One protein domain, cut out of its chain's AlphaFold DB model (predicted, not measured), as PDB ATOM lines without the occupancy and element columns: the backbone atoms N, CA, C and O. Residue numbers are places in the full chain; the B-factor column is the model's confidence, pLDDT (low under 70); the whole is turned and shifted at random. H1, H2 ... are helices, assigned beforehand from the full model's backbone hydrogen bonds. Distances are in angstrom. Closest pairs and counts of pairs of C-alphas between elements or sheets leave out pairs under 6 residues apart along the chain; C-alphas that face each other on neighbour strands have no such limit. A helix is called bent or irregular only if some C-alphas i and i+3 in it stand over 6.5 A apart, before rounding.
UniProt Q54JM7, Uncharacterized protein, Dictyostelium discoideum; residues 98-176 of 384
ATOM      1  N   ASN A  98     178.261 123.585 197.740       57.46
ATOM      2  CA  ASN A  98     178.677 124.923 198.163       57.46
ATOM      3  C   ASN A  98     178.662 124.969 199.704       57.46
ATOM      4  O   ASN A  98     177.673 125.363 200.327       57.46
ATOM      5  N   ARG A  99     179.743 124.469 200.315       54.53
ATOM      6  CA  ARG A  99     179.860 124.236 201.764       54.53
ATOM      7  C   ARG A  99     179.793 125.519 202.591       54.53
ATOM      8  O   ARG A  99     179.511 125.450 203.779       54.53
ATOM      9  N   SER A 100     180.024 126.694 201.999       54.58
ATOM     10  CA  SER A 100     180.284 127.911 202.776       54.58
ATOM     11  C   SER A 100     179.053 128.525 203.457       54.58
ATOM     12  O   SER A 100     179.207 129.503 204.184       54.58
ATOM     13  N   ARG A 101     177.833 128.016 203.220       58.89
ATOM     14  CA  ARG A 101     176.595 128.633 203.744       58.89
ATOM     15  C   ARG A 101     175.682 127.731 204.563       58.89
ATOM     16  O   ARG A 101     174.729 128.245 205.143       58.89
ATOM     17  N   TYR A 102     175.944 126.431 204.650       66.28
ATOM     18  CA  TYR A 102     175.022 125.517 205.315       66.28
ATOM     19  C   TYR A 102     175.732 124.767 206.434       66.28
ATOM     20  O   TYR A 102     176.678 124.024 206.192       66.28
ATOM     21  N   ILE A 103     175.256 124.979 207.665       75.51
ATOM     22  CA  ILE A 103     175.545 124.098 208.801       75.51
ATOM     23  C   ILE A 103     175.213 122.676 208.342       75.51
ATOM     24  O   ILE A 103     174.145 122.474 207.762       75.51
ATOM     25  N   GLU A 104     176.102 121.712 208.575       83.79
ATOM     26  CA  GLU A 104     175.842 120.311 208.248       83.79
ATOM     27  C   GLU A 104     174.558 119.849 208.951       83.79
ATOM     28  O   GLU A 104     174.500 119.665 210.168       83.79
ATOM     29  N   ILE A 105     173.479 119.719 208.181       89.57
ATOM     30  CA  ILE A 105     172.228 119.135 208.651       89.57
ATOM     31  C   ILE A 105     172.403 117.627 208.505       89.57
ATOM     32  O   ILE A 105     172.669 117.158 207.401       89.57
ATOM     33  N   SER A 106     172.259 116.855 209.582       94.40
ATOM     34  CA  SER A 106     172.303 115.390 209.485       94.40
ATOM     35  C   SER A 106     171.244 114.874 208.503       94.40
ATOM     36  O   SER A 106     170.169 115.465 208.384       94.40
ATOM     37  N   LYS A 107     171.515 113.759 207.809       94.71
ATOM     38  CA  LYS A 107     170.558 113.163 206.856       94.71
ATOM     39  C   LYS A 107     169.185 112.912 207.498       94.71
ATOM     40  O   LYS A 107     168.166 113.178 206.875       94.71
ATOM     41  N   GLU A 108     169.159 112.490 208.761       96.32
ATOM     42  CA  GLU A 108     167.918 112.308 209.523       96.32
ATOM     43  C   GLU A 108     167.126 113.620 209.643       96.32
ATOM     44  O   GLU A 108     165.956 113.688 209.280       96.32
ATOM     45  N   ASN A 109     167.786 114.710 210.044       95.96
ATOM     46  CA  ASN A 109     167.151 116.027 210.132       95.96
ATOM     47  C   ASN A 109     166.703 116.553 208.759       95.96
ATOM     48  O   ASN A 109     165.684 117.235 208.667       95.96
ATOM     49  N   GLN A 110     167.430 116.232 207.688       96.44
ATOM     50  CA  GLN A 110     167.023 116.569 206.322       96.44
ATOM     51  C   GLN A 110     165.715 115.861 205.933       96.44
ATOM     52  O   GLN A 110     164.813 116.501 205.391       96.44
ATOM     53  N   ILE A 111     165.587 114.569 206.257       97.69
ATOM     54  CA  ILE A 111     164.361 113.785 206.041       97.69
ATOM     55  C   ILE A 111     163.196 114.372 206.858       97.69
ATOM     56  O   ILE A 111     162.104 114.552 206.317       97.69
ATOM     57  N   GLN A 112     163.430 114.767 208.116       97.00
ATOM     58  CA  GLN A 112     162.416 115.450 208.935       97.00
ATOM     59  C   GLN A 112     161.920 116.750 208.295       97.00
ATOM     60  O   GLN A 112     160.713 116.993 208.232       97.00
ATOM     61  N   LEU A 113     162.840 117.600 207.829       97.33
ATOM     62  CA  LEU A 113     162.493 118.858 207.163       97.33
ATOM     63  C   LEU A 113     161.687 118.603 205.887       97.33
ATOM     64  O   LEU A 113     160.685 119.281 205.664       97.33
ATOM     65  N   PHE A 114     162.076 117.596 205.099       97.89
ATOM     66  CA  PHE A 114     161.335 117.182 203.910       97.89
ATOM     67  C   PHE A 114     159.889 116.796 204.246       97.89
ATOM     68  O   PHE A 114     158.967 117.339 203.640       97.89
ATOM     69  N   PHE A 115     159.664 115.917 205.229       98.16
ATOM     70  CA  PHE A 115     158.306 115.480 205.577       98.16
ATOM     71  C   PHE A 115     157.457 116.591 206.204       98.16
ATOM     72  O   PHE A 115     156.257 116.660 205.941       98.16
ATOM     73  N   ARG A 116     158.052 117.506 206.981       97.73
ATOM     74  CA  ARG A 116     157.337 118.690 207.498       97.73
ATOM     75  C   ARG A 116     156.886 119.613 206.371       97.73
ATOM     76  O   ARG A 116     155.726 120.023 206.357       97.73
ATOM     77  N   ALA A 117     157.770 119.884 205.412       97.81
ATOM     78  CA  ALA A 117     157.444 120.669 204.227       97.81
ATOM     79  C   ALA A 117     156.369 119.985 203.368       97.81
ATOM     80  O   ALA A 117     155.396 120.617 202.967       97.81
ATOM     81  N   LEU A 118     156.501 118.674 203.147       98.07
ATOM     82  CA  LEU A 118     155.528 117.872 202.408       98.07
ATOM     83  C   LEU A 118     154.137 117.925 203.063       98.07
ATOM     84  O   LEU A 118     153.151 118.192 202.375       98.07
ATOM     85  N   LYS A 119     154.069 117.748 204.390       97.57
ATOM     86  CA  LYS A 119     152.827 117.841 205.171       97.57
ATOM     87  C   LYS A 119     152.206 119.236 205.097       97.57
ATOM     88  O   LYS A 119     150.992 119.349 204.968       97.57
ATOM     89  N   HIS A 120     153.020 120.295 205.135       97.68
ATOM     90  CA  HIS A 120     152.547 121.673 204.965       97.68
ATOM     91  C   HIS A 120     151.869 121.893 203.601       97.68
ATOM     92  O   HIS A 120     150.911 122.654 203.500       97.68
ATOM     93  N   CYS A 121     152.314 121.181 202.563       96.98
ATOM     94  CA  CYS A 121     151.701 121.196 201.234       96.98
ATOM     95  C   CYS A 121     150.538 120.197 201.063       96.98
ATOM     96  O   CYS A 121     150.078 120.002 199.939       96.98
ATOM     97  N   GLY A 122     150.086 119.536 202.135       96.54
ATOM     98  CA  GLY A 122     149.004 118.545 202.095       96.54
ATOM     99  C   GLY A 122     149.403 117.165 201.554       96.54
ATOM    100  O   GLY A 122     148.522 116.357 201.265       96.54
ATOM    101  N   GLY A 123     150.699 116.879 201.398       97.19
ATOM    102  CA  GLY A 123     151.185 115.543 201.042       97.19
ATOM    103  C   GLY A 123     151.280 114.629 202.265       97.19
ATOM    104  O   GLY A 123     151.656 115.081 203.350       97.19
ATOM    105  N   SER A 124     150.963 113.346 202.092       95.31
ATOM    106  CA  SER A 124     151.037 112.336 203.159       95.31
ATOM    107  C   SER A 124     152.024 111.210 202.862       95.31
ATOM    108  O   SER A 124     152.409 110.505 203.786       95.31
ATOM    109  N   SER A 125     152.458 111.071 201.607       96.70
ATOM    110  CA  SER A 125     153.416 110.059 201.160       96.70
ATOM    111  C   SER A 125     154.550 110.681 200.347       96.70
ATOM    112  O   SER A 125     154.359 111.689 199.662       96.70
ATOM    113  N   ILE A 126     155.715 110.026 200.317       96.81
ATOM    114  CA  ILE A 126     156.865 110.441 199.485       96.81
ATOM    115  C   ILE A 126     156.451 110.695 198.019       96.81
ATOM    116  O   ILE A 126     156.942 111.627 197.384       96.81
ATOM    117  N   SER A 127     155.505 109.910 197.491       96.26
ATOM    118  CA  SER A 127     155.016 110.020 196.110       96.26
ATOM    119  C   SER A 127     154.212 111.299 195.823       96.26
ATOM    120  O   SER A 127     154.171 111.757 194.676       96.26
ATOM    121  N   ASP A 128     153.620 111.926 196.844       97.32
ATOM    122  CA  ASP A 128     152.839 113.157 196.679       97.32
ATOM    123  C   ASP A 128     153.700 114.345 196.249       97.32
ATOM    124  O   ASP A 128     153.184 115.306 195.674       97.32
ATOM    125  N   ILE A 129     155.024 114.254 196.412       97.03
ATOM    126  CA  ILE A 129     155.959 115.281 195.954       97.03
ATOM    127  C   ILE A 129     155.855 115.554 194.446       97.03
ATOM    128  O   ILE A 129     156.122 116.670 194.007       97.03
ATOM    129  N   TYR A 130     155.412 114.583 193.636       95.55
ATOM    130  CA  TYR A 130     155.185 114.800 192.202       95.55
ATOM    131  C   TYR A 130     154.019 115.755 191.913       95.55
ATOM    132  O   TYR A 130     154.007 116.407 190.864       95.55
ATOM    133  N   LYS A 131     153.047 115.844 192.830       95.31
ATOM    134  CA  LYS A 131     151.860 116.711 192.723       95.31
ATOM    135  C   LYS A 131     152.173 118.154 193.140       95.31
ATOM    136  O   LYS A 131     151.493 119.084 192.702       95.31
ATOM    137  N   ILE A 132     153.225 118.339 193.936       95.35
ATOM    138  CA  ILE A 132     153.630 119.613 194.531       95.35
ATOM    139  C   ILE A 132     154.659 120.305 193.626       95.35
ATOM    140  O   ILE A 132     155.635 119.714 193.166       95.35
ATOM    141  N   SER A 133     154.438 121.583 193.328       94.32
ATOM    142  CA  SER A 133     155.421 122.419 192.633       94.32
ATOM    143  C   SER A 133     156.500 122.894 193.598       94.32
ATOM    144  O   SER A 133     156.251 123.050 194.791       94.32
ATOM    145  N   TYR A 134     157.685 123.220 193.077       93.67
ATOM    146  CA  TYR A 134     158.755 123.747 193.929       93.67
ATOM    147  C   TYR A 134     158.318 125.011 194.692       93.67
ATOM    148  O   TYR A 134     158.702 125.165 195.839       93.67
ATOM    149  N   ARG A 135     157.472 125.874 194.100       95.52
ATOM    150  CA  ARG A 135     156.959 127.087 194.764       95.52
ATOM    151  C   ARG A 135     156.106 126.742 195.981       95.52
ATOM    152  O   ARG A 135     156.366 127.270 197.050       95.52
ATOM    153  N   GLU A 136     155.139 125.838 195.808       96.10
ATOM    154  CA  GLU A 136     154.294 125.337 196.904       96.10
ATOM    155  C   GLU A 136     155.163 124.721 198.010       96.10
ATOM    156  O   GLU A 136     154.993 125.064 199.175       96.10
ATOM    157  N   PHE A 137     156.153 123.900 197.638       97.04
ATOM    158  CA  PHE A 137     157.085 123.280 198.582       97.04
ATOM    159  C   PHE A 137     157.897 124.319 199.375       97.04
ATOM    160  O   PHE A 137     157.996 124.242 200.599       97.04
ATOM    161  N   THR A 138     158.434 125.336 198.696       96.04
ATOM    162  CA  THR A 138     159.258 126.393 199.305       96.04
ATOM    163  C   THR A 138     158.468 127.486 200.026       96.04
ATOM    164  O   THR A 138     159.085 128.399 200.563       96.04
ATOM    165  N   ASN A 139     157.131 127.428 200.043       96.56
ATOM    166  CA  ASN A 139     156.317 128.372 200.817       96.56
ATOM    167  C   ASN A 139     156.393 128.109 202.333       96.56
ATOM    168  O   ASN A 139     156.044 128.986 203.119       96.56
ATOM    169  N   SER A 140     156.876 126.931 202.745       96.56
ATOM    170  CA  SER A 140     157.231 126.653 204.139       96.56
ATOM    171  C   SER A 140     158.704 126.994 204.413       96.56
ATOM    172  O   SER A 140     159.553 126.731 203.553       96.56
ATOM    173  N   PRO A 141     159.055 127.515 205.606       96.86
ATOM    174  CA  PRO A 141     160.452 127.708 206.002       96.86
ATOM    175  C   PRO A 141     161.283 126.418 205.922       96.86
ATOM    176  O   PRO A 141     162.441 126.440 205.499       96.86
ATOM    177  N   GLU A 142     160.691 125.278 206.289       96.49
ATOM    178  CA  GLU A 142     161.320 123.959 206.211       96.49
ATOM    179  C   GLU A 142     161.617 123.567 204.764       96.49
ATOM    180  O   GLU A 142     162.744 123.176 204.451       96.49
ATOM    181  N   GLY A 143     160.627 123.718 203.882       96.85
ATOM    182  CA  GLY A 143     160.744 123.392 202.467       96.85
ATOM    183  C   GLY A 143     161.745 124.288 201.758       96.85
ATOM    184  O   GLY A 143     162.569 123.801 200.988       96.85
ATOM    185  N   GLN A 144     161.741 125.584 202.073       96.03
ATOM    186  CA  GLN A 144     162.726 126.538 201.572       96.03
ATOM    187  C   GLN A 144     164.151 126.145 201.986       96.03
ATOM    188  O   GLN A 144     165.043 126.078 201.138       96.03
ATOM    189  N   SER A 145     164.354 125.842 203.272       94.85
ATOM    190  CA  SER A 145     165.654 125.444 203.821       94.85
ATOM    191  C   SER A 145     166.199 124.191 203.132       94.85
ATOM    192  O   SER A 145     167.311 124.208 202.597       94.85
ATOM    193  N   ILE A 146     165.399 123.120 203.069       95.91
ATOM    194  CA  ILE A 146     165.859 121.851 202.497       95.91
ATOM    195  C   ILE A 146     166.011 121.920 200.971       95.91
ATOM    196  O   ILE A 146     166.968 121.380 200.420       95.91
ATOM    197  N   PHE A 147     165.145 122.656 200.270       94.61
ATOM    198  CA  PHE A 147     165.268 122.868 198.828       94.61
ATOM    199  C   PHE A 147     166.571 123.593 198.464       94.61
ATOM    200  O   PHE A 147     167.284 123.165 197.549       94.61
ATOM    201  N   TYR A 148     166.920 124.659 199.193       93.46
ATOM    202  CA  TYR A 148     168.170 125.386 198.963       93.46
ATOM    203  C   TYR A 148     169.410 124.606 199.391       93.46
ATOM    204  O   TYR A 148     170.439 124.717 198.720       93.46
ATOM    205  N   PHE A 149     169.303 123.764 200.423       93.65
ATOM    206  CA  PHE A 149     170.365 122.829 200.791       93.65
ATOM    207  C   PHE A 149     170.759 121.939 199.600       93.65
ATOM    208  O   PHE A 149     171.941 121.772 199.316       93.65
ATOM    209  N   PHE A 150     169.792 121.466 198.808       91.98
ATOM    210  CA  PHE A 150     170.049 120.673 197.596       91.98
ATOM    211  C   PHE A 150     170.286 121.502 196.322       91.98
ATOM    212  O   PHE A 150     170.153 120.998 195.201       91.98
ATOM    213  N   GLY A 151     170.665 122.774 196.467       89.18
ATOM    214  CA  GLY A 151     170.982 123.657 195.344       89.18
ATOM    215  C   GLY A 151     169.767 124.022 194.493       89.18
ATOM    216  O   GLY A 151     169.912 124.251 193.294       89.18
ATOM    217  N   GLY A 152     168.574 124.042 195.095       90.28
ATOM    218  CA  GLY A 152     167.334 124.411 194.419       90.28
ATOM    219  C   GLY A 152     166.793 123.339 193.474       90.28
ATOM    220  O   GLY A 152     166.128 123.677 192.499       90.28
ATOM    221  N   SER A 153     167.070 122.058 193.748       91.23
ATOM    222  CA  SER A 153     166.632 120.949 192.901       91.23
ATOM    223  C   SER A 153     165.808 119.915 193.659       91.23
ATOM    224  O   SER A 153     166.337 119.136 194.452       91.23
ATOM    225  N   MET A 154     164.504 119.858 193.356       93.46
ATOM    226  CA  MET A 154     163.590 118.861 193.936       93.46
ATOM    227  C   MET A 154     164.040 117.433 193.624       93.46
ATOM    228  O   MET A 154     164.013 116.568 194.490       93.46
ATOM    229  N   VAL A 155     164.495 117.191 192.392       91.96
ATOM    230  CA  VAL A 155     164.951 115.862 191.976       91.96
ATOM    231  C   VAL A 155     166.192 115.459 192.758       91.96
ATOM    232  O   VAL A 155     166.214 114.377 193.335       91.96
ATOM    233  N   ARG A 156     167.203 116.333 192.837       90.07
ATOM    234  CA  ARG A 156     168.426 116.034 193.593       90.07
ATOM    235  C   ARG A 156     168.126 115.740 195.060       90.07
ATOM    236  O   ARG A 156     168.654 114.770 195.596       90.07
ATOM    237  N   MET A 157     167.263 116.548 195.677       94.83
ATOM    238  CA  MET A 157     166.784 116.324 197.040       94.83
ATOM    239  C   MET A 157     166.174 114.926 197.185       94.83
ATOM    240  O   MET A 157     166.608 114.149 198.030       94.83
ATOM    241  N   CYS A 158     165.229 114.574 196.318       95.82
ATOM    242  CA  CYS A 158     164.531 113.296 196.358       95.82
ATOM    243  C   CYS A 158     165.469 112.083 196.195       95.82
ATOM    244  O   CYS A 158     165.428 111.184 197.031       95.82
ATOM    245  N   TYR A 159     166.368 112.086 195.204       93.70
ATOM    246  CA  TYR A 159     167.349 111.001 195.018       93.70
ATOM    247  C   TYR A 159     168.338 110.882 196.184       93.70
ATOM    248  O   TYR A 159     168.799 109.788 196.493       93.70
ATOM    249  N   THR A 160     168.681 112.000 196.828       94.37
ATOM    250  CA  THR A 160     169.643 111.999 197.938       94.37
ATOM    251  C   THR A 160     169.011 111.494 199.236       94.37
ATOM    252  O   THR A 160     169.611 110.703 199.972       94.37
ATOM    253  N   LEU A 161     167.791 111.949 199.530       96.48
ATOM    254  CA  LEU A 161     167.078 111.580 200.752       96.48
ATOM    255  C   LEU A 161     166.509 110.165 200.677       96.48
ATOM    256  O   LEU A 161     166.599 109.430 201.659       96.48
ATOM    257  N   PHE A 162     166.008 109.769 199.508       96.61
ATOM    258  CA  PHE A 162     165.306 108.505 199.292       96.61
ATOM    259  C   PHE A 162     165.894 107.770 198.077       96.61
ATOM    260  O   PHE A 162     165.231 107.674 197.040       96.61
ATOM    261  N   PRO A 163     167.145 107.284 198.164       94.78
ATOM    262  CA  PRO A 163     167.827 106.648 197.034       94.78
ATOM    263  C   PRO A 163     167.150 105.348 196.577       94.78
ATOM    264  O   PRO A 163     167.223 105.014 195.399       94.78
ATOM    265  N   ASP A 164     166.461 104.657 197.487       94.51
ATOM    266  CA  ASP A 164     165.771 103.393 197.208       94.51
ATOM    267  C   ASP A 164     164.400 103.599 196.541       94.51
ATOM    268  O   ASP A 164     163.781 102.652 196.055       94.51
ATOM    269  N   PHE A 165     163.910 104.842 196.490       94.98
ATOM    270  CA  PHE A 165     162.661 105.163 195.813       94.98
ATOM    271  C   PHE A 165     162.908 105.312 194.306       94.98
ATOM    272  O   PHE A 165     163.766 106.082 193.868       94.98
ATOM    273  N   GLU A 166     162.135 104.596 193.482       91.94
ATOM    274  CA  GLU A 166     162.240 104.640 192.017       91.94
ATOM    275  C   GLU A 166     161.723 105.981 191.460       91.94
ATOM    276  O   GLU A 166     160.609 106.100 190.945       91.94
ATOM    277  N   TRP A 167     162.551 107.022 191.549       92.49
ATOM    278  CA  TRP A 167     162.202 108.354 191.066       92.49
ATOM    279  C   TRP A 167     162.061 108.407 189.533       92.49
ATOM    280  O   TRP A 167     162.820 107.781 188.787       92.49
ATOM    281  N   ALA A 168     161.096 109.207 189.077       92.25
ATOM    282  CA  ALA A 168     160.771 109.525 187.690       92.25
ATOM    283  C   ALA A 168     160.827 111.059 187.516       92.25
ATOM    284  O   ALA A 168     159.812 111.748 187.671       92.25
ATOM    285  N   PRO A 169     162.014 111.631 187.232       91.02
ATOM    286  CA  PRO A 169     162.255 113.078 187.234       91.02
ATOM    287  C   PRO A 169     161.267 113.899 186.399       91.02
ATOM    288  O   PRO A 169     160.943 115.038 186.743       91.02
ATOM    289  N   TRP A 170     160.781 113.333 185.293       90.12
ATOM    290  CA  TRP A 170     159.844 113.987 184.382       90.12
ATOM    291  C   TRP A 170     158.451 114.185 184.982       90.12
ATOM    292  O   TRP A 170     157.706 115.049 184.516       90.12
ATOM    293  N   LEU A 171     158.095 113.483 186.059       92.44
ATOM    294  CA  LEU A 171     156.803 113.657 186.721       92.44
ATOM    295  C   LEU A 171     156.742 114.917 187.591       92.44
ATOM    296  O   LEU A 171     155.672 115.512 187.696       92.44
ATOM    297  N   PHE A 172     157.874 115.425 188.092       91.53
ATOM    298  CA  PHE A 172     157.910 116.621 188.946       91.53
ATOM    299  C   PHE A 172     157.274 117.847 188.273       91.53
ATOM    300  O   PHE A 172     157.634 118.231 187.149       91.53
ATOM    301  N   LYS A 173     156.315 118.485 188.951       87.22
ATOM    302  CA  LYS A 173     155.601 119.676 188.467       87.22
ATOM    303  C   LYS A 173     156.590 120.826 188.213       87.22
ATOM    304  O   LYS A 173     157.254 121.297 189.127       87.22
ATOM    305  N   LYS A 174     156.675 121.275 186.950       77.39
ATOM    306  CA  LYS A 174     157.505 122.404 186.473       77.39
ATOM    307  C   LYS A 174     158.932 122.403 187.053       77.39
ATOM    308  O   LYS A 174     159.301 123.276 187.830       77.39
ATOM    309  N   ASN A 175     159.740 121.436 186.633       66.41
ATOM    310  CA  ASN A 175     161.131 121.336 187.056       66.41
ATOM    311  C   ASN A 175     162.062 122.053 186.057       66.41
ATOM    312  O   ASN A 175     162.288 121.558 184.951       66.41
ATOM    313  N   SER A 176     162.591 123.223 186.428       69.32
ATOM    314  CA  SER A 176     163.597 123.946 185.628       69.32
ATOM    315  C   SER A 176     164.872 123.125 185.420       69.32
ATOM    316  O   SER A 176     165.514 123.224 184.369       69.32
TER     317      SER A 176
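What this domain is: This is residues 98 to 176 of the 384 residues of an uncharacterized protein of Dictyostelium discoideum (UniProt Q54JM7). The model is a small globule of helices in which the longest helix, H1, crosses H4, while H5 stands about perpendicular to H4; the centres of these three make a triangle. The two short helices H2 and H3 lie toward the last-residue end of H1, and after H5 the printed part runs along the outside with no named element, from residue 162 to 176. The printed part has 79 residues with five named helices, in the order H1, H2, H3, H4, H5, and no named strand; its class is all helix. It is compact, with a radius of gyration of the C-alphas of 11.6 A, and spans 32 by 24 by 23 A along its three main axes.

How they stand to each other: Residues 98 to 106 come before H1, residues 107 to 120, which is one of two hubs. The other is H4, residues 141 to 149; each touches three other helices. H1 and H4 touch with 13 pairs of C-alphas within 8 A, and the closest C-alphas are those of Ala 117 and Gly 143, 4.6 A apart. They run opposite ways at a steep tilt of 47 degrees. H2, residues 126 to 130, is close to H1 but not clearly touching it; the closest C-alphas are those of Leu 118 and Ile 129, 7.0 A apart. H2 and H4 are apart. H3, residues 134 to 138, is apart from H2, but only just, with the closest C-alphas 8.5 A apart. H1 touches H3 with residues 117 to 120 alone, and the closest C-alphas, those of Ala 117 and Phe 137, are 6.2 A apart. H3 and H4 touch only at the corner by their link, where the closest C-alphas, those of Thr 138 and Gln 144, are 4.1 A apart. H5, residues 154 to 161, only just touches H4, with 3 pairs of C-alphas within 8 A; the closest are those of Phe 147 and Met 154, 6.5 A apart, and the two lines are about perpendicular at 84 degrees. H5 also only just touches H1, with 3 such pairs and with residues 107 to 111 of H1 alone; the closest C-alphas are those of Ile 111 and Leu 161, 6.3 A apart. H1 and H5 run opposite ways at a steep tilt of 44 degrees. H3 and H5 are close but not clearly touching, with the closest C-alphas, those of Tyr 134 and Met 154, 6.9 A apart. H2 and H5 are near each other, with 6 pairs of C-alphas within 10 A. In H1, H3, H4 and H5 every O i to N i+4 pair is within hydrogen-bond range; in H2 the count is 0 of 1, beside 2 of 2 O i to N i+3 pairs.

Where its parts are: H1 begins at C-alpha 107, at (170.558, 113.163, 206.856), and reaches C-alpha 120 at (152.547, 121.673, 204.965), 20.0 A away. H2 has five residues, Ile 126 to Tyr 130; it is neither bent nor irregular, but only just: C-alphas 127 and 130 are 6.2 A apart. H3, Tyr 134 to Thr 138, also has five residues. H4 runs from Pro 141 to Phe 149 and measures 12.2 A from first to last C-alpha. H5 runs from Met 154 to Leu 161, measures 10.6 A, and ends at C-alpha 161, at (167.078, 111.580, 200.752).

The domain as a whole: The two C-alphas farthest apart are those of Ser 100 and Ser 124, at 33.1 A, and the C-alphas of Asn 98 and Ser 176, the first and last printed, are 19.6 A apart. The printed part has no cut, and the four links between the helices are tight. The C-alphas of residues 162 to 176 lie 10 to 15 A from the mean of all C-alphas. The mean pLDDT of the printed part is 91.3; residues 98 to 102 and 175 to 176 are under 70.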